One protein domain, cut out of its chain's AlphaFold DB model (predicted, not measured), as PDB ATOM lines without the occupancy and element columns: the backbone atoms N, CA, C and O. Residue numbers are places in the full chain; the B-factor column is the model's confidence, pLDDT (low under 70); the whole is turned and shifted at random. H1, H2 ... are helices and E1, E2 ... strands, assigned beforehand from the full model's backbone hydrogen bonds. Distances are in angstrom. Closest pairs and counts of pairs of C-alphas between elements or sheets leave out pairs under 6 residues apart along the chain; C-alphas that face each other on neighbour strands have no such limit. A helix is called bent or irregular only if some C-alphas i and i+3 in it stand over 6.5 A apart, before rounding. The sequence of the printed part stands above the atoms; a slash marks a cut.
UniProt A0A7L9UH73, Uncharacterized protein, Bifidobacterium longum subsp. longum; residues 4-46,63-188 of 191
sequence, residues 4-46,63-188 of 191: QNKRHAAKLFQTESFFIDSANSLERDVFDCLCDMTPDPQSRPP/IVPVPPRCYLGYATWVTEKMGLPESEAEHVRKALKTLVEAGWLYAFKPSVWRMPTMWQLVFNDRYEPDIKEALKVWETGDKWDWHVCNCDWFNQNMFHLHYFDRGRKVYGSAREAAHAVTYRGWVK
ATOM      1  N   GLN A   4     141.320 182.111  98.247       75.19
ATOM      2  CA  GLN A   4     139.869 182.034  98.441       75.19
ATOM      3  C   GLN A   4     139.113 183.019  97.535       75.19
ATOM      4  O   GLN A   4     138.075 182.641  96.995       75.19
ATOM      5  N   ASN A   5     139.668 184.212  97.275       78.06
ATOM      6  CA  ASN A   5     139.126 185.152  96.288       78.06
ATOM      7  C   ASN A   5     139.116 184.517  94.890       78.06
ATOM      8  O   ASN A   5     138.069 184.493  94.253       78.06
ATOM      9  N   LYS A   6     140.219 183.885  94.459       81.31
ATOM     10  CA  LYS A   6     140.278 183.137  93.186       81.31
ATOM     11  C   LYS A   6     139.276 181.994  93.114       81.31
ATOM     12  O   LYS A   6     138.634 181.788  92.090       81.31
ATOM     13  N   ARG A   7     139.114 181.236  94.201       80.62
ATOM     14  CA  ARG A   7     138.116 180.161  94.255       80.62
ATOM     15  C   ARG A   7     136.693 180.707  94.133       80.62
ATOM     16  O   ARG A   7     135.846 180.048  93.536       80.62
ATOM     17  N   HIS A   8     136.426 181.875  94.712       78.94
ATOM     18  CA  HIS A   8     135.140 182.553  94.599       78.94
ATOM     19  C   HIS A   8     134.920 183.087  93.177       78.94
ATOM     20  O   HIS A   8     133.888 182.793  92.579       78.94
ATOM     21  N   ALA A   9     135.924 183.753  92.602       78.44
ATOM     22  CA  ALA A   9     135.942 184.220  91.219       78.44
ATOM     23  C   ALA A   9     135.663 183.080  90.232       78.44
ATOM     24  O   ALA A   9     134.761 183.176  89.411       78.44
ATOM     25  N   ALA A  10     136.354 181.947  90.380       77.88
ATOM     26  CA  ALA A  10     136.155 180.771  89.537       77.88
ATOM     27  C   ALA A  10     134.722 180.222  89.599       77.88
ATOM     28  O   ALA A  10     134.212 179.755  88.585       77.88
ATOM     29  N   LYS A  11     134.064 180.281  90.766       75.62
ATOM     30  CA  LYS A  11     132.649 179.904  90.889       75.62
ATOM     31  C   LYS A  11     131.743 180.904  90.182       75.62
ATOM     32  O   LYS A  11     130.872 180.474  89.438       75.62
ATOM     33  N   LEU A  12     131.974 182.203  90.377       70.75
ATOM     34  CA  LEU A  12     131.203 183.256  89.716       70.75
ATOM     35  C   LEU A  12     131.331 183.167  88.191       70.75
ATOM     36  O   LEU A  12     130.318 183.171  87.504       70.75
ATOM     37  N   PHE A  13     132.539 182.958  87.661       70.81
ATOM     38  CA  PHE A  13     132.767 182.759  86.225       70.81
ATOM     39  C   PHE A  13     132.077 181.516  85.657       70.81
ATOM     40  O   PHE A  13     131.784 181.474  84.469       70.81
ATOM     41  N   GLN A  14     131.827 180.491  86.475       67.69
ATOM     42  CA  GLN A  14     131.092 179.297  86.050       67.69
ATOM     43  C   GLN A  14     129.574 179.505  86.060       67.69
ATOM     44  O   GLN A  14     128.872 178.842  85.302       67.69
ATOM     45  N   THR A  15     129.059 180.381  86.927       65.31
ATOM     46  CA  THR A  15     127.616 180.598  87.106       65.31
ATOM     47  C   THR A  15     127.077 181.800  86.339       65.31
ATOM     48  O   THR A  15     125.915 181.794  85.944       65.31
ATOM     49  N   GLU A  16     127.896 182.824  86.114       62.28
ATOM     50  CA  GLU A  16     127.520 184.031  85.381       62.28
ATOM     51  C   GLU A  16     127.986 183.919  83.927       62.28
ATOM     52  O   GLU A  16     129.087 184.329  83.561       62.28
ATOM     53  N   SER A  17     127.119 183.355  83.077       49.62
ATOM     54  CA  SER A  17     127.374 183.165  81.639       49.62
ATOM     55  C   SER A  17     127.733 184.461  80.904       49.62
ATOM     56  O   SER A  17     128.398 184.418  79.877       49.62
ATOM     57  N   PHE A  18     127.329 185.613  81.444       49.44
ATOM     58  CA  PHE A  18     127.570 186.926  80.851       49.44
ATOM     59  C   PHE A  18     129.065 187.280  80.776       49.44
ATOM     60  O   PHE A  18     129.485 187.930  79.827       49.44
ATOM     61  N   PHE A  19     129.883 186.805  81.726       54.16
ATOM     62  CA  PHE A  19     131.326 187.074  81.737       54.16
ATOM     63  C   PHE A  19     132.089 186.251  80.697       54.16
ATOM     64  O   PHE A  19     133.082 186.720  80.147       54.16
ATOM     65  N   ILE A  20     131.618 185.031  80.417       52.94
ATOM     66  CA  ILE A  20     132.249 184.128  79.443       52.94
ATOM     67  C   ILE A  20     132.190 184.734  78.033       52.94
ATOM     68  O   ILE A  20     133.121 184.536  77.255       52.94
ATOM     69  N   ASP A  21     131.150 185.522  77.741       52.25
ATOM     70  CA  ASP A  21     130.969 186.170  76.441       52.25
ATOM     71  C   ASP A  21     131.546 187.602  76.378       52.25
ATOM     72  O   ASP A  21     131.852 188.078  75.284       52.25
ATOM     73  N   SER A  22     131.704 188.307  77.514       50.03
ATOM     74  CA  SER A  22     132.078 189.736  77.541       50.03
ATOM     75  C   SER A  22     133.518 190.054  77.965       50.03
ATOM     76  O   SER A  22     133.972 191.174  77.737       50.03
ATOM     77  N   ALA A  23     134.226 189.136  78.624       56.56
ATOM     78  CA  ALA A  23     135.601 189.354  79.074       56.56
ATOM     79  C   ALA A  23     136.594 188.691  78.111       56.56
ATOM     80  O   ALA A  23     136.545 187.477  77.901       56.56
ATOM     81  N   ASN A  24     137.532 189.462  77.551       65.94
ATOM     82  CA  ASN A  24     138.651 188.870  76.823       65.94
ATOM     83  C   ASN A  24     139.599 188.192  77.831       65.94
ATOM     84  O   ASN A  24     139.470 188.345  79.052       65.94
ATOM     85  N   SER A  25     140.593 187.445  77.337       80.75
ATOM     86  CA  SER A  25     141.591 186.801  78.206       80.75
ATOM     87  C   SER A  25     142.257 187.794  79.168       80.75
ATOM     88  O   SER A  25     142.491 187.458  80.324       80.75
ATOM     89  N   LEU A  26     142.466 189.042  78.728       88.62
ATOM     90  CA  LEU A  26     143.113 190.077  79.529       88.62
ATOM     91  C   LEU A  26     142.274 190.533  80.733       88.62
ATOM     92  O   LEU A  26     142.826 190.673  81.820       88.62
ATOM     93  N   GLU A  27     140.967 190.768  80.588       89.50
ATOM     94  CA  GLU A  27     140.099 191.140  81.715       89.50
ATOM     95  C   GLU A  27     140.118 190.068  82.803       89.50
ATOM     96  O   GLU A  27     140.209 190.381  83.991       89.50
ATOM     97  N   ARG A  28     140.088 188.797  82.396       87.38
ATOM     98  CA  ARG A  28     140.198 187.676  83.325       87.38
ATOM     99  C   ARG A  28     141.554 187.653  84.027       87.38
ATOM    100  O   ARG A  28     141.583 187.540  85.249       87.38
ATOM    101  N   ASP A  29     142.646 187.812  83.286       90.31
ATOM    102  CA  ASP A  29     144.000 187.816  83.851       90.31
ATOM    103  C   ASP A  29     144.204 188.986  84.829       90.31
ATOM    104  O   ASP A  29     144.791 188.818  85.900       90.31
ATOM    105  N   VAL A  30     143.664 190.168  84.507       92.94
ATOM    106  CA  VAL A  30     143.652 191.337  85.400       92.94
ATOM    107  C   VAL A  30     142.868 191.029  86.675       92.94
ATOM    108  O   VAL A  30     143.343 191.315  87.777       92.94
ATOM    109  N   PHE A  31     141.679 190.434  86.555       91.44
ATOM    110  CA  PHE A  31     140.853 190.095  87.711       91.44
ATOM    111  C   PHE A  31     141.515 189.041  88.609       91.44
ATOM    112  O   PHE A  31     141.539 189.192  89.833       91.44
ATOM    113  N   ASP A  32     142.111 188.007  88.016       89.00
ATOM    114  CA  ASP A  32     142.852 186.972  88.736       89.00
ATOM    115  C   ASP A  32     144.093 187.548  89.437       89.00
ATOM    116  O   ASP A  32     144.380 187.178  90.581       89.00
ATOM    117  N   CYS A  33     144.785 188.504  88.807       90.44
ATOM    118  CA  CYS A  33     145.887 189.242  89.421       90.44
ATOM    119  C   CYS A  33     145.414 190.035  90.653       90.44
ATOM    120  O   CYS A  33     146.007 189.933  91.728       90.44
ATOM    121  N   LEU A  34     144.302 190.773  90.550       90.31
ATOM    122  CA  LEU A  34     143.714 191.480  91.696       90.31
ATOM    123  C   LEU A  34     143.270 190.510  92.804       90.31
ATOM    124  O   LEU A  34     143.455 190.799  93.989       90.31
ATOM    125  N   CYS A  35     142.738 189.338  92.451       88.56
ATOM    126  CA  CYS A  35     142.408 188.301  93.428       88.56
ATOM    127  C   CYS A  35     143.633 187.859  94.235       88.56
ATOM    128  O   CYS A  35     143.506 187.697  95.446       88.56
ATOM    129  N   ASP A  36     144.805 187.712  93.611       83.69
ATOM    130  CA  ASP A  36     146.053 187.352  94.304       83.69
ATOM    131  C   ASP A  36     146.585 188.464  95.212       83.69
ATOM    132  O   ASP A  36     147.105 188.192  96.301       83.69
ATOM    133  N   MET A  37     146.467 189.713  94.757       80.44
ATOM    134  CA  MET A  37     147.016 190.880  95.446       80.44
ATOM    135  C   MET A  37     146.166 191.347  96.626       80.44
ATOM    136  O   MET A  37     146.671 192.057  97.495       80.44
ATOM    137  N   THR A  38     144.892 190.964  96.677       79.81
ATOM    138  CA  THR A  38     143.980 191.398  97.736       79.81
ATOM    139  C   THR A  38     143.907 190.389  98.885       79.81
ATOM    140  O   THR A  38     143.848 189.170  98.669       79.81
ATOM    141  N   PRO A  39     143.888 190.858 100.145       74.94
ATOM    142  CA  PRO A  39     143.670 189.978 101.279       74.94
ATOM    143  C   PRO A  39     142.255 189.394 101.235       74.94
ATOM    144  O   PRO A  39     141.279 190.080 100.921       74.94
ATOM    145  N   ASP A  40     142.149 188.106 101.557       73.56
ATOM    146  CA  ASP A  40     140.857 187.447 101.725       73.56
ATOM    147  C   ASP A  40     140.284 187.792 103.111       73.56
ATOM    148  O   ASP A  40     141.056 187.815 104.075       73.56
ATOM    149  N   PRO A  41     138.960 188.006 103.250       70.75
ATOM    150  CA  PRO A  41     138.354 188.326 104.540       70.75
ATOM    151  C   PRO A  41     138.664 187.293 105.632       70.75
ATOM    152  O   PRO A  41     138.810 187.642 106.791       70.75
ATOM    153  N   GLN A  42     138.821 186.016 105.295       68.44
ATOM    154  CA  GLN A  42     139.099 184.941 106.256       68.44
ATOM    155  C   GLN A  42     140.581 184.828 106.619       68.44
ATOM    156  O   GLN A  42     140.934 184.101 107.551       68.44
ATOM    157  N   SER A  43     141.464 185.505 105.884       60.78
ATOM    158  CA  SER A  43     142.884 185.510 106.206       60.78
ATOM    159  C   SER A  43     143.108 186.297 107.491       60.78
ATOM    160  O   SER A  43     142.552 187.377 107.677       60.78
ATOM    161  N   ARG A  44     143.971 185.783 108.381       51.72
ATOM    162  CA  ARG A  44     144.490 186.629 109.461       51.72
ATOM    163  C   ARG A  44     145.134 187.844 108.799       51.72
ATOM    164  O   ARG A  44     145.940 187.649 107.882       51.72
ATOM    165  N   PRO A  45     144.778 189.067 109.214       50.84
ATOM    166  CA  PRO A  45     145.385 190.230 108.609       50.84
ATOM    167  C   PRO A  45     146.889 190.172 108.936       50.84
ATOM    168  O   PRO A  45     147.259 189.643 109.989       50.84
ATOM    169  N   PRO A  46     147.776 190.645 108.049       44.03
ATOM    170  CA  PRO A  46     149.221 190.430 108.161       44.03
ATOM    171  C   PRO A  46     149.881 191.268 109.275       44.03
ATOM    172  O   PRO A  46     151.069 191.564 109.201       44.03
ATOM    173  N   ILE A  63     146.501 203.455 112.231       57.31
ATOM    174  CA  ILE A  63     146.442 203.251 110.783       57.31
ATOM    175  C   ILE A  63     145.156 202.562 110.318       57.31
ATOM    176  O   ILE A  63     144.849 201.476 110.780       57.31
ATOM    177  N   VAL A  64     144.411 203.103 109.358       61.91
ATOM    178  CA  VAL A  64     143.281 202.364 108.754       61.91
ATOM    179  C   VAL A  64     143.799 201.554 107.565       61.91
ATOM    180  O   VAL A  64     144.249 202.169 106.599       61.91
ATOM    181  N   PRO A  65     143.787 200.207 107.594       68.75
ATOM    182  CA  PRO A  65     144.245 199.403 106.463       68.75
ATOM    183  C   PRO A  65     143.273 199.466 105.285       68.75
ATOM    184  O   PRO A  65     142.079 199.735 105.447       68.75
ATOM    185  N   VAL A  66     143.782 199.154 104.091       74.56
ATOM    186  CA  VAL A  66     142.922 198.838 102.944       74.56
ATOM    187  C   VAL A  66     142.021 197.649 103.315       74.56
ATOM    188  O   VAL A  66     142.530 196.659 103.856       74.56
ATOM    189  N   PRO A  67     140.703 197.711 103.053       76.81
ATOM    190  CA  PRO A  67     139.801 196.624 103.414       76.81
ATOM    191  C   PRO A  67     140.141 195.317 102.675       76.81
ATOM    192  O   PRO A  67     140.732 195.346 101.590       76.81
ATOM    193  N   PRO A  68     139.729 194.148 103.199       78.06
ATOM    194  CA  PRO A  68     139.759 192.905 102.436       78.06
ATOM    195  C   PRO A  68     139.098 193.068 101.067       78.06
ATOM    196  O   PRO A  68     138.172 193.863 100.907       78.06
ATOM    197  N   ARG A  69     139.578 192.307 100.076       84.56
ATOM    198  CA  ARG A  69     139.143 192.394  98.667       84.56
ATOM    199  C   ARG A  69     139.380 193.735  97.988       84.56
ATOM    200  O   ARG A  69     138.956 193.901  96.850       84.56
ATOM    201  N   CYS A  70     140.059 194.667  98.641       85.19
ATOM    202  CA  CYS A  70     140.384 195.951  98.053       85.19
ATOM    203  C   CYS A  70     141.879 196.016  97.742       85.19
ATOM    204  O   CYS A  70     142.720 195.581  98.531       85.19
ATOM    205  N   TYR A  71     142.204 196.542  96.568       86.44
ATOM    206  CA  TYR A  71     143.555 196.841  96.120       86.44
ATOM    207  C   TYR A  71     143.655 198.338  95.864       86.44
ATOM    208  O   TYR A  71     142.898 198.885  95.065       86.44
ATOM    209  N   LEU A  72     144.604 199.000  96.515       82.88
ATOM    210  CA  LEU A  72     144.894 200.403  96.264       82.88
ATOM    211  C   LEU A  72     146.134 200.491  95.371       82.88
ATOM    212  O   LEU A  72     147.218 200.087  95.781       82.88
ATOM    213  N   GLY A  73     145.996 200.999  94.148       85.06
ATOM    214  CA  GLY A  73     147.133 201.085  93.236       85.06
ATOM    215  C   GLY A  73     146.858 201.765  91.900       85.06
ATOM    216  O   GLY A  73     145.727 202.120  91.557       85.06
ATOM    217  N   TYR A  74     147.929 201.974  91.137       86.88
ATOM    218  CA  TYR A  74     147.844 202.453  89.759       86.88
ATOM    219  C   TYR A  74     147.695 201.280  88.790       86.88
ATOM    220  O   TYR A  74     148.219 200.196  89.028       86.88
ATOM    221  N   ALA A  75     147.054 201.515  87.643       88.12
ATOM    222  CA  ALA A  75     146.978 200.514  86.575       88.12
ATOM    223  C   ALA A  75     148.372 200.050  86.105       88.12
ATOM    224  O   ALA A  75     148.556 198.884  85.772       88.12
ATOM    225  N   THR A  76     149.375 200.935  86.142       89.75
ATOM    226  CA  THR A  76     150.773 200.591  85.839       89.75
ATOM    227  C   THR A  76     151.355 199.590  86.836       89.75
ATOM    228  O   THR A  76     152.068 198.683  86.429       89.75
ATOM    229  N   TRP A  77     150.994 199.680  88.119       89.75
ATOM    230  CA  TRP A  77     151.406 198.690  89.120       89.75
ATOM    231  C   TRP A  77     150.718 197.346  88.909       89.75
ATOM    232  O   TRP A  77     151.359 196.315  89.055       89.75
ATOM    233  N   VAL A  78     149.441 197.334  88.515       90.56
ATOM    234  CA  VAL A  78     148.765 196.085  88.121       90.56
ATOM    235  C   VAL A  78     149.486 195.455  86.925       90.56
ATOM    236  O   VAL A  78     149.793 194.271  86.952       90.56
ATOM    237  N   THR A  79     149.844 196.265  85.926       92.31
ATOM    238  CA  THR A  79     150.589 195.827  84.731       92.31
ATOM    239  C   THR A  79     151.925 195.179  85.107       92.31
ATOM    240  O   THR A  79     152.225 194.070  84.668       92.31
ATOM    241  N   GLU A  80     152.691 195.827  85.988       90.81
ATOM    242  CA  GLU A  80     153.958 195.301  86.508       90.81
ATOM    243  C   GLU A  80     153.761 193.980  87.268       90.81
ATOM    244  O   GLU A  80     154.507 193.024  87.067       90.81
ATOM    245  N   LYS A  81     152.725 193.889  88.110       89.62
ATOM    246  CA  LYS A  81     152.414 192.679  88.889       89.62
ATOM    247  C   LYS A  81     151.957 191.512  88.019       89.62
ATOM    248  O   LYS A  81     152.176 190.364  88.398       89.62
ATOM    249  N   MET A  82     151.383 191.794  86.853       91.56
ATOM    250  CA  MET A  82     151.088 190.794  85.824       91.56
ATOM    251  C   MET A  82     152.335 190.350  85.041       91.56
ATOM    252  O   MET A  82     152.245 189.421  84.243       91.56
ATOM    253  N   GLY A  83     153.496 190.986  85.246       92.38
ATOM    254  CA  GLY A  83     154.720 190.704  84.493       92.38
ATOM    255  C   GLY A  83     154.680 191.208  83.047       92.38
ATOM    256  O   GLY A  83     155.430 190.714  82.207       92.38
ATOM    257  N   LEU A  84     153.796 192.163  82.745       91.94
ATOM    258  CA  LEU A  84     153.638 192.748  81.416       91.94
ATOM    259  C   LEU A  84     154.536 193.987  81.248       91.94
ATOM    260  O   LEU A  84     154.811 194.687  82.226       91.94
ATOM    261  N   PRO A  85     154.990 194.295  80.019       92.56
ATOM    262  CA  PRO A  85     155.748 195.515  79.764       92.56
ATOM    263  C   PRO A  85     154.867 196.761  79.936       92.56
ATOM    264  O   PRO A  85     153.654 196.716  79.733       92.56
ATOM    265  N   GLU A  86     155.482 197.906  80.250       89.19
ATOM    266  CA  GLU A  86     154.772 199.178  80.486       89.19
ATOM    267  C   GLU A  86     153.881 199.605  79.302       89.19
ATOM    268  O   GLU A  86     152.841 200.231  79.504       89.19
ATOM    269  N   SER A  87     154.231 199.205  78.073       91.25
ATOM    270  CA  SER A  87     153.416 199.438  76.873       91.25
ATOM    271  C   SER A  87     152.002 198.850  76.962       91.25
ATOM    272  O   SER A  87     151.098 199.355  76.301       91.25
ATOM    273  N   GLU A  88     151.785 197.830  77.797       93.56
ATOM    274  CA  GLU A  88     150.474 197.203  78.014       93.56
ATOM    275  C   GLU A  88     149.605 197.937  79.042       93.56
ATOM    276  O   GLU A  88     148.431 197.600  79.213       93.56
ATOM    277  N   ALA A  89     150.122 198.973  79.710       92.56
ATOM    278  CA  ALA A  89     149.397 199.647  80.785       92.56
ATOM    279  C   ALA A  89     148.067 200.268  80.330       92.56
ATOM    280  O   ALA A  89     147.116 200.344  81.113       92.56
ATOM    281  N   GLU A  90     147.970 200.696  79.070       94.50
ATOM    282  CA  GLU A  90     146.719 201.210  78.509       94.50
ATOM    283  C   GLU A  90     145.694 200.093  78.261       94.50
ATOM    284  O   GLU A  90     144.505 200.291  78.507       94.50
ATOM    285  N   HIS A  91     146.131 198.902  77.842       93.19
ATOM    286  CA  HIS A  91     145.244 197.745  77.704       93.19
ATOM    287  C   HIS A  91     144.748 197.265  79.071       93.19
ATOM    288  O   HIS A  91     143.548 197.061  79.242       93.19
ATOM    289  N   VAL A  92     145.628 197.202  80.075       94.44
ATOM    290  CA  VAL A  92     145.250 196.885  81.464       94.44
ATOM    291  C   VAL A  92     144.264 197.919  82.017       94.44
ATOM    292  O   VAL A  92     143.277 197.558  82.654       94.44
ATOM    293  N   ARG A  93     144.464 199.213  81.738       94.25
ATOM    294  CA  ARG A  93     143.523 200.274  82.134       94.25
ATOM    295  C   ARG A  93     142.142 200.089  81.502       94.25
ATOM    296  O   ARG A  93     141.141 200.276  82.192       94.25
ATOM    297  N   LYS A  94     142.081 199.724  80.218       93.38
ATOM    298  CA  LYS A  94     140.817 199.413  79.533       93.38
ATOM    299  C   LYS A  94     140.141 198.191  80.149       93.38
ATOM    300  O   LYS A  94     138.966 198.283  80.477       93.38
ATOM    301  N   ALA A  95     140.887 197.119  80.406       92.81
ATOM    302  CA  ALA A  95     140.370 195.915  81.050       92.81
ATOM    303  C   ALA A  95     139.790 196.201  82.450       92.81
ATOM    304  O   ALA A  95     138.672 195.792  82.758       92.81
ATOM    305  N   LEU A  96     140.493 196.985  83.278       94.06
ATOM    306  CA  LEU A  96     139.985 197.449  84.577       94.06
ATOM    307  C   LEU A  96     138.668 198.229  84.440       94.06
ATOM    308  O   LEU A  96     137.762 198.051  85.251       94.06
ATOM    309  N   LYS A  97     138.542 199.074  83.408       93.12
ATOM    310  CA  LYS A  97     137.304 199.810  83.126       93.12
ATOM    311  C   LYS A  97     136.164 198.865  82.736       93.12
ATOM    312  O   LYS A  97     135.078 198.999  83.292       93.12
ATOM    313  N   THR A  98     136.419 197.896  81.856       90.81
ATOM    314  CA  THR A  98     135.441 196.869  81.462       90.81
ATOM    315  C   THR A  98     134.926 196.103  82.680       90.81
ATOM    316  O   THR A  98     133.722 195.933  82.847       90.81
ATOM    317  N   LEU A  99     135.825 195.694  83.584       90.88
ATOM    318  CA  LEU A  99     135.466 194.987  84.816       90.88
ATOM    319  C   LEU A  99     134.588 195.832  85.758       90.88
ATOM    320  O   LEU A  99     133.721 195.281  86.435       90.88
ATOM    321  N   VAL A 100     134.784 197.155  85.796       92.50
ATOM    322  CA  VAL A 100     133.909 198.075  86.546       92.50
ATOM    323  C   VAL A 100     132.543 198.212  85.891       92.50
ATOM    324  O   VAL A 100     131.528 198.115  86.571       92.50
ATOM    325  N   GLU A 101     132.500 198.420  84.575       90.06
ATOM    326  CA  GLU A 101     131.245 198.541  83.820       90.06
ATOM    327  C   GLU A 101     130.399 197.265  83.916       90.06
ATOM    328  O   GLU A 101     129.174 197.336  83.976       90.06
ATOM    329  N   ALA A 102     131.055 196.108  84.007       85.06
ATOM    330  CA  ALA A 102     130.418 194.814  84.209       85.06
ATOM    331  C   ALA A 102     130.049 194.517  85.680       85.06
ATOM    332  O   ALA A 102     129.444 193.485  85.949       85.06
ATOM    333  N   GLY A 103     130.408 195.384  86.636       87.62
ATOM    334  CA  GLY A 103     130.055 195.242  88.054       87.62
ATOM    335  C   GLY A 103     130.921 194.269  88.862       87.62
ATOM    336  O   GLY A 103     130.610 194.010  90.022       87.62
ATOM    337  N   TRP A 104     132.014 193.758  88.293       87.69
ATOM    338  CA  TRP A 104     132.949 192.844  88.967       87.69
ATOM    339  C   TRP A 104     133.942 193.581  89.860       87.69
ATOM    340  O   TRP A 104     134.432 193.041  90.855       87.69
ATOM    341  N   LEU A 105     134.237 194.826  89.495       92.44
ATOM    342  CA  LEU A 105     135.019 195.742  90.301       92.44
ATOM    343  C   LEU A 105     134.181 196.954  90.681       92.44
ATOM    344  O   LEU A 105     133.454 197.514  89.865       92.44
ATOM    345  N   TYR A 106     134.366 197.419  91.907       92.88
ATOM    346  CA  TYR A 106     134.023 198.781  92.277       92.88
ATOM    347  C   TYR A 106     135.309 199.606  92.312       92.88
ATOM    348  O   TYR A 106     136.301 199.197  92.921       92.88
ATOM    349  N   ALA A 107     135.307 200.747  91.623       92.50
ATOM    350  CA  ALA A 107     136.452 201.640  91.549       92.50
ATOM    351  C   ALA A 107     136.142 202.968  92.232       92.50
ATOM    352  O   ALA A 107     135.194 203.664  91.869       92.50
ATOM    353  N   PHE A 108     137.000 203.344  93.170       87.62
ATOM    354  CA  PHE A 108     136.935 204.613  93.873       87.62
ATOM    355  C   PHE A 108     138.298 205.298  93.823       87.62
ATOM    356  O   PHE A 108     139.331 204.678  94.072       87.62
ATOM    357  N   LYS A 109     138.319 206.594  93.514       83.94
ATOM    358  CA  LYS A 109     139.532 207.402  93.609       83.94
ATOM    359  C   LYS A 109     139.391 208.365  94.787       83.94
ATOM    360  O   LYS A 109     138.540 209.251  94.699       83.94
ATOM    361  N   PRO A 110     140.224 208.240  95.838       72.88
ATOM    362  CA  PRO A 110     140.268 209.222  96.914       72.88
ATOM    363  C   PRO A 110     140.432 210.636  96.360       72.88
ATOM    364  O   PRO A 110     141.210 210.844  95.425       72.88
ATOM    365  N   SER A 111     139.713 211.611  96.928       67.56
ATOM    366  CA  SER A 111     139.751 213.009  96.458       67.56
ATOM    367  C   SER A 111     141.134 213.658  96.617       67.56
ATOM    368  O   SER A 111     141.413 214.725  96.067       67.56
ATOM    369  N   VAL A 112     142.019 213.001  97.362       65.25
ATOM    370  CA  VAL A 112     143.338 213.506  97.693       65.25
ATOM    371  C   VAL A 112     144.286 213.422  96.515       65.25
ATOM    372  O   VAL A 112     144.388 212.433  95.784       65.25
ATOM    373  N   TRP A 113     145.001 214.525  96.330       59.12
ATOM    374  CA  TRP A 113     145.895 214.718  95.210       59.12
ATOM    375  C   TRP A 113     146.967 213.622  95.148       59.12
ATOM    376  O   TRP A 113     147.623 213.321  96.139       59.12
ATOM    377  N   ARG A 114     147.152 213.044  93.951       67.81
ATOM    378  CA  ARG A 114     148.069 211.919  93.670       67.81
ATOM    379  C   ARG A 114     147.770 210.615  94.420       67.81
ATOM    380  O   ARG A 114     148.648 209.760  94.499       67.81
ATOM    381  N   MET A 115     146.550 210.411  94.909       75.06
ATOM    382  CA  MET A 115     146.174 209.086  95.391       75.06
ATOM    383  C   MET A 115     145.945 208.101  94.227       75.06
ATOM    384  O   MET A 115     145.327 208.470  93.216       75.06
ATOM    385  N   PRO A 116     146.433 206.850  94.352       82.12
ATOM    386  CA  PRO A 116     146.064 205.746  93.466       82.12
ATOM    387  C   PRO A 116     144.571 205.388  93.572       82.12
ATOM    388  O   PRO A 116     143.874 205.824  94.487       82.12
ATOM    389  N   THR A 117     144.077 204.579  92.633       88.12
ATOM    390  CA  THR A 117     142.679 204.124  92.619       88.12
ATOM    391  C   THR A 117     142.501 202.916  93.537       88.12
ATOM    392  O   THR A 117     143.313 201.990  93.515       88.12
ATOM    393  N   MET A 118     141.433 202.922  94.329       88.50
ATOM    394  CA  MET A 118     140.941 201.770  95.075       88.50
ATOM    395  C   MET A 118     140.080 200.900  94.158       88.50
ATOM    396  O   MET A 118     139.105 201.385  93.586       88.50
ATOM    397  N   TRP A 119     140.419 199.620  94.050       91.69
ATOM    398  CA  TRP A 119     139.678 198.603  93.308       91.69
ATOM    399  C   TRP A 119     139.190 197.535  94.281       91.69
ATOM    400  O   TRP A 119     139.998 196.819  94.867       91.69
ATOM    401  N   GLN A 120     137.880 197.421  94.464       91.75
ATOM    402  CA  GLN A 120     137.246 196.387  95.277       91.75
ATOM    403  C   GLN A 120     136.765 195.246  94.377       91.75
ATOM    404  O   GLN A 120     136.015 195.493  93.435       91.75
ATOM    405  N   LEU A 121     137.112 194.000  94.710       90.50
ATOM    406  CA  LEU A 121     136.458 192.817  94.144       90.50
ATOM    407  C   LEU A 121     135.018 192.741  94.660       90.50
ATOM    408  O   LEU A 121     134.786 192.626  95.871       90.50
ATOM    409  N   VAL A 122     134.053 192.789  93.747       89.56
ATOM    410  CA  VAL A 122     132.629 192.725  94.076       89.56
ATOM    411  C   VAL A 122     132.205 191.263  94.095       89.56
ATOM    412  O   VAL A 122     131.985 190.645  93.060       89.56
ATOM    413  N   PHE A 123     132.102 190.702  95.298       85.69
ATOM    414  CA  PHE A 123     131.519 189.381  95.525       85.69
ATOM    415  C   PHE A 123     130.273 189.536  96.390       85.69
ATOM    416  O   PHE A 123     130.355 190.108  97.476       85.69
ATOM    417  N   ASN A 124     129.145 189.001  95.922       82.50
ATOM    418  CA  ASN A 124     127.885 188.978  96.662       82.50
ATOM    419  C   ASN A 124     127.893 187.816  97.665       82.50
ATOM    420  O   ASN A 124     127.349 186.737  97.420       82.50
ATOM    421  N   ASP A 125     128.597 188.008  98.775       81.31
ATOM    422  CA  ASP A 125     128.650 187.041  99.860       81.31
ATOM    423  C   ASP A 125     128.490 187.700 101.229       81.31
ATOM    424  O   ASP A 125     128.321 188.910 101.357       81.31
ATOM    425  N   ARG A 126     128.546 186.887 102.288       81.81
ATOM    426  CA  ARG A 126     128.297 187.357 103.657       81.81
ATOM    427  C   ARG A 126     129.215 188.491 104.134       81.81
ATOM    428  O   ARG A 126     128.900 189.087 105.153       81.81
ATOM    429  N   TYR A 127     130.348 188.735 103.471       80.12
ATOM    430  CA  TYR A 127     131.307 189.778 103.851       80.12
ATOM    431  C   TYR A 127     131.074 191.098 103.111       80.12
ATOM    432  O   TYR A 127     131.665 192.111 103.477       80.12
ATOM    433  N   GLU A 128     130.254 191.099 102.058       81.88
ATOM    434  CA  GLU A 128     130.014 192.273 101.220       81.88
ATOM    435  C   GLU A 128     129.545 193.509 102.013       81.88
ATOM    436  O   GLU A 128     130.104 194.585 101.775       81.88
ATOM    437  N   PRO A 129     128.587 193.411 102.963       80.00
ATOM    438  CA  PRO A 129     128.115 194.584 103.700       80.00
ATOM    439  C   PRO A 129     129.233 195.250 104.511       80.00
ATOM    440  O   PRO A 129     129.412 196.466 104.416       80.00
ATOM    441  N   ASP A 130     130.030 194.446 105.217       74.31
ATOM    442  CA  ASP A 130     131.128 194.924 106.062       74.31
ATOM    443  C   ASP A 130     132.227 195.590 105.221       74.31
ATOM    444  O   ASP A 130     132.757 196.639 105.586       74.31
ATOM    445  N   ILE A 131     132.548 195.022 104.050       80.00
ATOM    446  CA  ILE A 131     133.534 195.597 103.119       80.00
ATOM    447  C   ILE A 131     133.018 196.915 102.520       80.00
ATOM    448  O   ILE A 131     133.790 197.855 102.342       80.00
ATOM    449  N   LYS A 132     131.718 197.039 102.231       80.94
ATOM    450  CA  LYS A 132     131.143 198.312 101.765       80.94
ATOM    451  C   LYS A 132     131.172 199.382 102.852       80.94
ATOM    452  O   LYS A 132     131.454 200.541 102.559       80.94
ATOM    453  N   GLU A 133     130.892 199.023 104.100       78.06
ATOM    454  CA  GLU A 133     131.011 199.951 105.226       78.06
ATOM    455  C   GLU A 133     132.464 200.401 105.436       78.06
ATOM    456  O   GLU A 133     132.720 201.592 105.608       78.06
ATOM    457  N   ALA A 134     133.417 199.475 105.293       74.38
ATOM    458  CA  ALA A 134     134.850 199.750 105.283       74.38
ATOM    459  C   ALA A 134     135.248 200.833 104.283       74.38
ATOM    460  O   ALA A 134     135.991 201.766 104.598       74.38
ATOM    461  N   LEU A 135     134.764 200.682 103.052       78.56
ATOM    462  CA  LEU A 135     135.107 201.556 101.943       78.56
ATOM    463  C   LEU A 135     134.580 202.968 102.147       78.56
ATOM    464  O   LEU A 135     135.288 203.910 101.813       78.56
ATOM    465  N   LYS A 136     133.426 203.145 102.803       77.44
ATOM    466  CA  LYS A 136     132.905 204.483 103.134       77.44
ATOM    467  C   LYS A 136     133.879 205.308 103.977       77.44
ATOM    468  O   LYS A 136     133.928 206.529 103.834       77.44
ATOM    469  N   VAL A 137     134.675 204.670 104.840       73.25
ATOM    470  CA  VAL A 137     135.722 205.361 105.619       73.25
ATOM    471  C   VAL A 137     136.782 205.950 104.686       73.25
ATOM    472  O   VAL A 137     137.182 207.099 104.849       73.25
ATOM    473  N   TRP A 138     137.182 205.190 103.665       75.62
ATOM    474  CA  TRP A 138     138.114 205.640 102.630       75.62
ATOM    475  C   TRP A 138     137.483 206.680 101.691       75.62
ATOM    476  O   TRP A 138     138.148 207.637 101.304       75.62
ATOM    477  N   GLU A 139     136.198 206.540 101.364       76.56
ATOM    478  CA  GLU A 139     135.447 207.480 100.521       76.56
ATOM    479  C   GLU A 139     135.260 208.853 101.159       76.56
ATOM    480  O   GLU A 139     135.271 209.871 100.474       76.56
ATOM    481  N   THR A 140     135.113 208.887 102.480       69.75
ATOM    482  CA  THR A 140     134.926 210.117 103.262       69.75
ATOM    483  C   THR A 140     136.235 210.664 103.834       69.75
ATOM    484  O   THR A 140     136.231 211.593 104.651       69.75
ATOM    485  N   GLY A 141     137.362 210.095 103.402       61.09
ATOM    486  CA  GLY A 141     138.666 210.341 103.990       61.09
ATOM    487  C   GLY A 141     139.253 211.724 103.681       61.09
ATOM    488  O   GLY A 141     140.285 212.075 104.226       61.09
ATOM    489  N   ASP A 142     138.614 212.570 102.875       55.56
ATOM    490  CA  ASP A 142     139.064 213.929 102.505       55.56
ATOM    491  C   ASP A 142     139.439 214.831 103.704       55.56
ATOM    492  O   ASP A 142     140.124 215.839 103.555       55.56
ATOM    493  N   LYS A 143     138.971 214.465 104.902       52.59
ATOM    494  CA  LYS A 143     139.237 215.120 106.193       52.59
ATOM    495  C   LYS A 143     140.466 214.581 106.949       52.59
ATOM    496  O   LYS A 143     140.664 214.949 108.102       52.59
ATOM    497  N   TRP A 144     141.220 213.663 106.354       57.56
ATOM    498  CA  TRP A 144     142.279 212.884 106.996       57.56
ATOM    499  C   TRP A 144     143.640 213.317 106.445       57.56
ATOM    500  O   TRP A 144     143.712 213.857 105.342       57.56
ATOM    501  N   ASP A 145     144.722 213.085 107.191       53.69
ATOM    502  CA  ASP A 145     146.076 213.332 106.684       53.69
ATOM    503  C   ASP A 145     146.560 212.084 105.931       53.69
ATOM    504  O   ASP A 145     146.886 211.040 106.505       53.69
ATOM    505  N   TRP A 146     146.503 212.149 104.603       56.19
ATOM    506  CA  TRP A 146     146.767 210.995 103.749       56.19
ATOM    507  C   TRP A 146     148.261 210.798 103.566       56.19
ATOM    508  O   TRP A 146     148.899 211.425 102.718       56.19
ATOM    509  N   HIS A 147     148.805 209.841 104.307       55.69
ATOM    510  CA  HIS A 147     150.150 209.345 104.076       55.69
ATOM    511  C   HIS A 147     150.109 207.930 103.518       55.69
ATOM    512  O   HIS A 147     149.875 206.958 104.229       55.69
ATOM    513  N   VAL A 148     150.397 207.815 102.220       52.16
ATOM    514  CA  VAL A 148     150.733 206.536 101.597       52.16
ATOM    515  C   VAL A 148     152.098 206.104 102.121       52.16
ATOM    516  O   VAL A 148     153.136 206.559 101.645       52.16
ATOM    517  N   CYS A 149     152.097 205.233 103.124       52.25
ATOM    518  CA  CYS A 149     153.306 204.582 103.598       52.25
ATOM    519  C   CYS A 149     153.338 203.148 103.067       52.25
ATOM    520  O   CYS A 149     152.501 202.319 103.428       52.25
ATOM    521  N   ASN A 150     154.315 202.858 102.205       49.62
ATOM    522  CA  ASN A 150     154.678 201.482 101.901       49.62
ATOM    523  C   ASN A 150     155.564 200.983 103.045       49.62
ATOM    524  O   ASN A 150     156.744 201.323 103.113       49.62
ATOM    525  N   CYS A 151     154.966 200.275 104.000       49.06
ATOM    526  CA  CYS A 151     155.674 199.812 105.181       49.06
ATOM    527  C   CYS A 151     155.995 198.322 105.054       49.06
ATOM    528  O   CYS A 151     155.090 197.492 104.924       49.06
ATOM    529  N   ASP A 152     157.276 197.966 105.191       42.09
ATOM    530  CA  ASP A 152     157.732 196.570 105.258       42.09
ATOM    531  C   ASP A 152     157.065 195.785 106.406       42.09
ATOM    532  O   ASP A 152     157.017 194.555 106.382       42.09
ATOM    533  N   TRP A 153     156.493 196.489 107.390       42.97
ATOM    534  CA  TRP A 153     155.812 195.923 108.555       42.97
ATOM    535  C   TRP A 153     154.511 195.191 108.200       42.97
ATOM    536  O   TRP A 153     154.081 194.321 108.953       42.97
ATOM    537  N   PHE A 154     153.910 195.506 107.046       45.31
ATOM    538  CA  PHE A 154     152.636 194.948 106.590       45.31
ATOM    539  C   PHE A 154     152.761 194.079 105.336       45.31
ATOM    540  O   PHE A 154     151.900 194.129 104.460       45.31
ATOM    541  N   ASN A 155     153.817 193.266 105.228       41.34
ATOM    542  CA  ASN A 155     154.079 192.459 104.028       41.34
ATOM    543  C   ASN A 155     154.046 193.323 102.745       41.34
ATOM    544  O   ASN A 155     153.251 193.091 101.838       41.34
ATOM    545  N   GLN A 156     154.915 194.337 102.694       42.44
ATOM    546  CA  GLN A 156     155.396 195.047 101.493       42.44
ATOM    547  C   GLN A 156     154.383 195.664 100.506       42.44
ATOM    548  O   GLN A 156     154.818 196.185  99.484       42.44
ATOM    549  N   ASN A 157     153.064 195.627 100.734       47.53
ATOM    550  CA  ASN A 157     152.090 196.187  99.779       47.53
ATOM    551  C   ASN A 157     150.780 196.699 100.418       47.53
ATOM    552  O   ASN A 157     149.807 196.917  99.697       47.53
ATOM    553  N   MET A 158     150.701 196.877 101.745       51.84
ATOM    554  CA  MET A 158     149.483 197.427 102.358       51.84
ATOM    555  C   MET A 158     149.580 198.936 102.545       51.84
ATOM    556  O   MET A 158     150.298 199.438 103.412       51.84
ATOM    557  N   PHE A 159     148.784 199.647 101.755       58.81
ATOM    558  CA  PHE A 159     148.464 201.040 102.011       58.81
ATOM    559  C   PHE A 159     147.644 201.152 103.296       58.81
ATOM    560  O   PHE A 159     146.871 200.255 103.645       58.81
ATOM    561  N   HIS A 160     147.808 202.262 103.999       62.66
ATOM    562  CA  HIS A 160     147.035 202.549 105.194       62.66
ATOM    563  C   HIS A 160     146.900 204.058 105.405       62.66
ATOM    564  O   HIS A 160     147.728 204.821 104.912       62.66
ATOM    565  N   LEU A 161     145.860 204.486 106.121       58.62
ATOM    566  CA  LEU A 161     145.612 205.897 106.438       58.62
ATOM    567  C   LEU A 161     146.119 206.239 107.817       58.62
ATOM    568  O   LEU A 161     145.772 205.542 108.757       58.62
ATOM    569  N   HIS A 162     146.855 207.335 107.947       56.75
ATOM    570  CA  HIS A 162     147.207 207.892 109.247       56.75
ATOM    571  C   HIS A 162     146.048 208.762 109.716       56.75
ATOM    572  O   HIS A 162     145.527 209.585 108.969       56.75
ATOM    573  N   TYR A 163     145.601 208.557 110.946       52.94
ATOM    574  CA  TYR A 163     144.357 209.163 111.418       52.94
ATOM    575  C   TYR A 163     144.560 210.478 112.227       52.94
ATOM    576  O   TYR A 163     143.603 211.084 112.711       52.94
ATOM    577  N   PHE A 164     145.800 210.974 112.347       48.91
ATOM    578  CA  PHE A 164     146.091 212.271 112.977       48.91
ATOM    579  C   PHE A 164     146.107 213.416 111.962       48.91
ATOM    580  O   PHE A 164     146.949 213.430 111.075       48.91
ATOM    581  N   ASP A 165     145.265 214.430 112.176       44.34
ATOM    582  CA  ASP A 165     145.387 215.756 111.553       44.34
ATOM    583  C   ASP A 165     146.046 216.717 112.553       44.34
ATOM    584  O   ASP A 165     145.476 217.008 113.612       44.34
ATOM    585  N   ARG A 166     147.259 217.202 112.249       47.06
ATOM    586  CA  ARG A 166     147.921 218.319 112.965       47.06
ATOM    587  C   ARG A 166     147.873 218.218 114.502       47.06
ATOM    588  O   ARG A 166     147.650 219.208 115.200       47.06
ATOM    589  N   GLY A 167     148.070 217.015 115.043       47.06
ATOM    590  CA  GLY A 167     148.108 216.763 116.488       47.06
ATOM    591  C   GLY A 167     146.744 216.629 117.182       47.06
ATOM    592  O   GLY A 167     146.701 216.567 118.412       47.06
ATOM    593  N   ARG A 168     145.628 216.557 116.444       42.97
ATOM    594  CA  ARG A 168     144.297 216.267 117.002       42.97
ATOM    595  C   ARG A 168     143.929 214.797 116.798       42.97
ATOM    596  O   ARG A 168     144.071 214.256 115.707       42.97
ATOM    597  N   LYS A 169     143.438 214.164 117.868       44.94
ATOM    598  CA  LYS A 169     142.852 212.814 117.845       44.94
ATOM    599  C   LYS A 169     141.435 212.890 117.257       44.94
ATOM    600  O   LYS A 169     140.625 213.674 117.740       44.94
ATOM    601  N   VAL A 170     141.138 212.079 116.246       45.06
ATOM    602  CA  VAL A 170     139.852 212.000 115.509       45.06
ATOM    603  C   VAL A 170     138.851 210.935 116.080       45.06
ATOM    604  O   VAL A 170     137.721 210.809 115.641       45.06
ATOM    605  N   TYR A 171     139.237 210.212 117.129       42.84
ATOM    606  CA  TYR A 171     138.675 209.054 117.859       42.84
ATOM    607  C   TYR A 171     139.027 209.368 119.315       42.84
ATOM    608  O   TYR A 171     140.153 209.781 119.622       42.84
ATOM    609  N   GLY A 172     138.088 209.178 120.225       38.69
ATOM    610  CA  GLY A 172     138.257 209.505 121.633       38.69
ATOM    611  C   GLY A 172     139.229 208.587 122.377       38.69
ATOM    612  O   GLY A 172     139.621 208.913 123.497       38.69
ATOM    613  N   SER A 173     139.634 207.440 121.805       43.25
ATOM    614  CA  SER A 173     140.511 206.481 122.495       43.25
ATOM    615  C   SER A 173     141.320 205.547 121.581       43.25
ATOM    616  O   SER A 173     140.912 205.232 120.468       43.25
ATOM    617  N   ALA A 174     142.427 205.005 122.109       40.41
ATOM    618  CA  ALA A 174     143.208 203.933 121.469       40.41
ATOM    619  C   ALA A 174     142.392 202.644 121.268       40.41
ATOM    620  O   ALA A 174     142.658 201.863 120.363       40.41
ATOM    621  N   ARG A 175     141.364 202.428 122.097       44.28
ATOM    622  CA  ARG A 175     140.410 201.331 121.924       44.28
ATOM    623  C   ARG A 175     139.554 201.550 120.682       44.28
ATOM    624  O   ARG A 175     139.402 200.633 119.897       44.28
ATOM    625  N   GLU A 176     139.026 202.751 120.491       46.12
ATOM    626  CA  GLU A 176     138.258 203.124 119.299       46.12
ATOM    627  C   GLU A 176     139.120 203.052 118.027       46.12
ATOM    628  O   GLU A 176     138.686 202.468 117.038       46.12
ATOM    629  N   ALA A 177     140.382 203.488 118.101       44.34
ATOM    630  CA  ALA A 177     141.363 203.295 117.035       44.34
ATOM    631  C   ALA A 177     141.629 201.801 116.763       44.34
ATOM    632  O   ALA A 177     141.364 201.320 115.670       44.34
ATOM    633  N   ALA A 178     142.029 201.002 117.754       39.56
ATOM    634  CA  ALA A 178     142.254 199.560 117.583       39.56
ATOM    635  C   ALA A 178     141.003 198.802 117.080       39.56
ATOM    636  O   ALA A 178     141.117 197.780 116.396       39.56
ATOM    637  N   HIS A 179     139.808 199.306 117.393       45.19
ATOM    638  CA  HIS A 179     138.527 198.813 116.889       45.19
ATOM    639  C   HIS A 179     138.236 199.222 115.430       45.19
ATOM    640  O   HIS A 179     137.561 198.477 114.733       45.19
ATOM    641  N   ALA A 180     138.740 200.352 114.939       43.53
ATOM    642  CA  ALA A 180     138.674 200.708 113.518       43.53
ATOM    643  C   ALA A 180     139.777 200.015 112.685       43.53
ATOM    644  O   ALA A 180     139.640 199.828 111.479       43.53
ATOM    645  N   VAL A 181     140.880 199.633 113.339       42.19
ATOM    646  CA  VAL A 181     142.141 199.222 112.700       42.19
ATOM    647  C   VAL A 181     142.346 197.698 112.631       42.19
ATOM    648  O   VAL A 181     143.012 197.208 111.723       42.19
ATOM    649  N   THR A 182     141.758 196.901 113.533       40.03
ATOM    650  CA  THR A 182     141.973 195.436 113.569       40.03
ATOM    651  C   THR A 182     140.784 194.641 113.049       40.03
ATOM    652  O   THR A 182     139.646 194.988 113.339       40.03
ATOM    653  N   TYR A 183     141.013 193.507 112.359       42.38
ATOM    654  CA  TYR A 183     139.964 192.551 111.913       42.38
ATOM    655  C   TYR A 183     139.024 192.094 113.052       42.38
ATOM    656  O   TYR A 183     137.865 191.775 112.820       42.38
ATOM    657  N   ARG A 184     139.466 192.139 114.318       35.28
ATOM    658  CA  ARG A 184     138.588 191.927 115.488       35.28
ATOM    659  C   ARG A 184     137.663 193.107 115.793       35.28
ATOM    660  O   ARG A 184     136.594 192.891 116.351       35.28
ATOM    661  N   GLY A 185     138.070 194.316 115.441       40.00
ATOM    662  CA  GLY A 185     137.232 195.501 115.385       40.00
ATOM    663  C   GLY A 185     136.219 195.464 114.236       40.00
ATOM    664  O   GLY A 185     135.044 195.716 114.482       40.00
ATOM    665  N   TRP A 186     136.630 194.985 113.051       44.62
ATOM    666  CA  TRP A 186     135.732 194.682 111.921       44.62
ATOM    667  C   TRP A 186     134.636 193.662 112.309       44.62
ATOM    668  O   TRP A 186     133.467 193.845 112.002       44.62
ATOM    669  N   VAL A 187     134.992 192.612 113.062       34.84
ATOM    670  CA  VAL A 187     134.084 191.515 113.472       34.84
ATOM    671  C   VAL A 187     133.275 191.817 114.747       34.84
ATOM    672  O   VAL A 187     132.352 191.074 115.073       34.84
ATOM    673  N   LYS A 188     133.540 192.898 115.496       33.88
ATOM    674  CA  LYS A 188     132.730 193.218 116.693       33.88
ATOM    675  C   LYS A 188     131.361 193.832 116.369       33.88
ATOM    676  O   LYS A 188     130.567 194.008 117.284       33.88
TER     677      LYS A 188
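This is residues 4 to 46 and 63 to 188 of the 191 residues of an uncharacterized protein of Bifidobacterium longum subsp. longum (UniProt A0A7L9UH73). A small three-stranded sheet, E2, E4 and E3, makes the core, with H3 and H5 crossed over one face and H6 over the other, and H4 packed on H3 and H5. H1 packs on H3, H2 follows at one end of the long axis, and the other end is a looser part, a two-stranded sheet of E1 and E5 with H7, H8 and long links. The 169 printed residues hold, in order, H1 H2 H3 E1 E2 H4 H5 E3 E4 H6 E5 H7 H8, and both sheets are antiparallel. The class is mostly helix, and the whole is compact, with a radius of gyration of the C-alphas of 16.6 A and spans of 52 by 35 by 26 A.

H1, residues 4 to 15, begins at C-alpha 4 (139.869, 182.034, 98.441) and is 16.8 A long. H2 is residues 17 to 22 and H3 residues 25 to 37, 18.5 A. After the cut come E1, 63 to 65, E2, 70 to 73, H4, 75 to 81, and H5, 86 to 101, 23.8 A. H5 is irregular: C-alphas 87 and 90 are 7.1 A apart. E3 is 105 to 108, E4 117 to 121, 13.0 A, and H6 128 to 139, 16.2 A. E5 is 160 to 162, H7 174 to 181, and H8, 183 to 188, ends at C-alpha 188 (132.730, 193.218, 116.693).

In the sheet E2 E4 E3, N 71 and O 119 are 2.8 A apart, and in the hairpin E3 and E4, N 106 and O 120 are 3.0 A apart. E2, H4 H5, E3 form a split strand-helix-strand unit, two strands running the same way with E4 between them, and its crossover is right-handed. H3 runs across the strands, at 89 degrees to E4 on the local plane. H3 touches H5, about perpendicular at 88 degrees, closest at the C-alphas of Glu 27 and Ala 95, 4.8 A. H1 touches H3 with residues 5 to 9, a shallow tilt of 31 degrees, opposite ways; the closest C-alphas, of Asn 5 and Cys 35, are 5.4 A apart. On the opposite face H6 runs along E4, at 1 degree on the local plane. Between E1 and E5, N 64 and O 161 are 2.9 A apart. H7 and H8 touch only at the corner. Every O i to N i+4 pair is within hydrogen-bond range in H1, H3, H4, H7 and H8; H2 has 1 of 2, H5 10 of 12 and H6 6 of 8.

The C-alphas farthest apart, of Asp 21 and Gly 167, are 53.2 A apart. Residues 47 to 62 are not printed, with 13.4 A between C-alphas 46 and 63. The links H6 to E5 and E5 to H7 are long. Mean pLDDT of the printed part is 70.6, and 72 residues are under 70, among them residues 14 to 24 and residues 140 to 188.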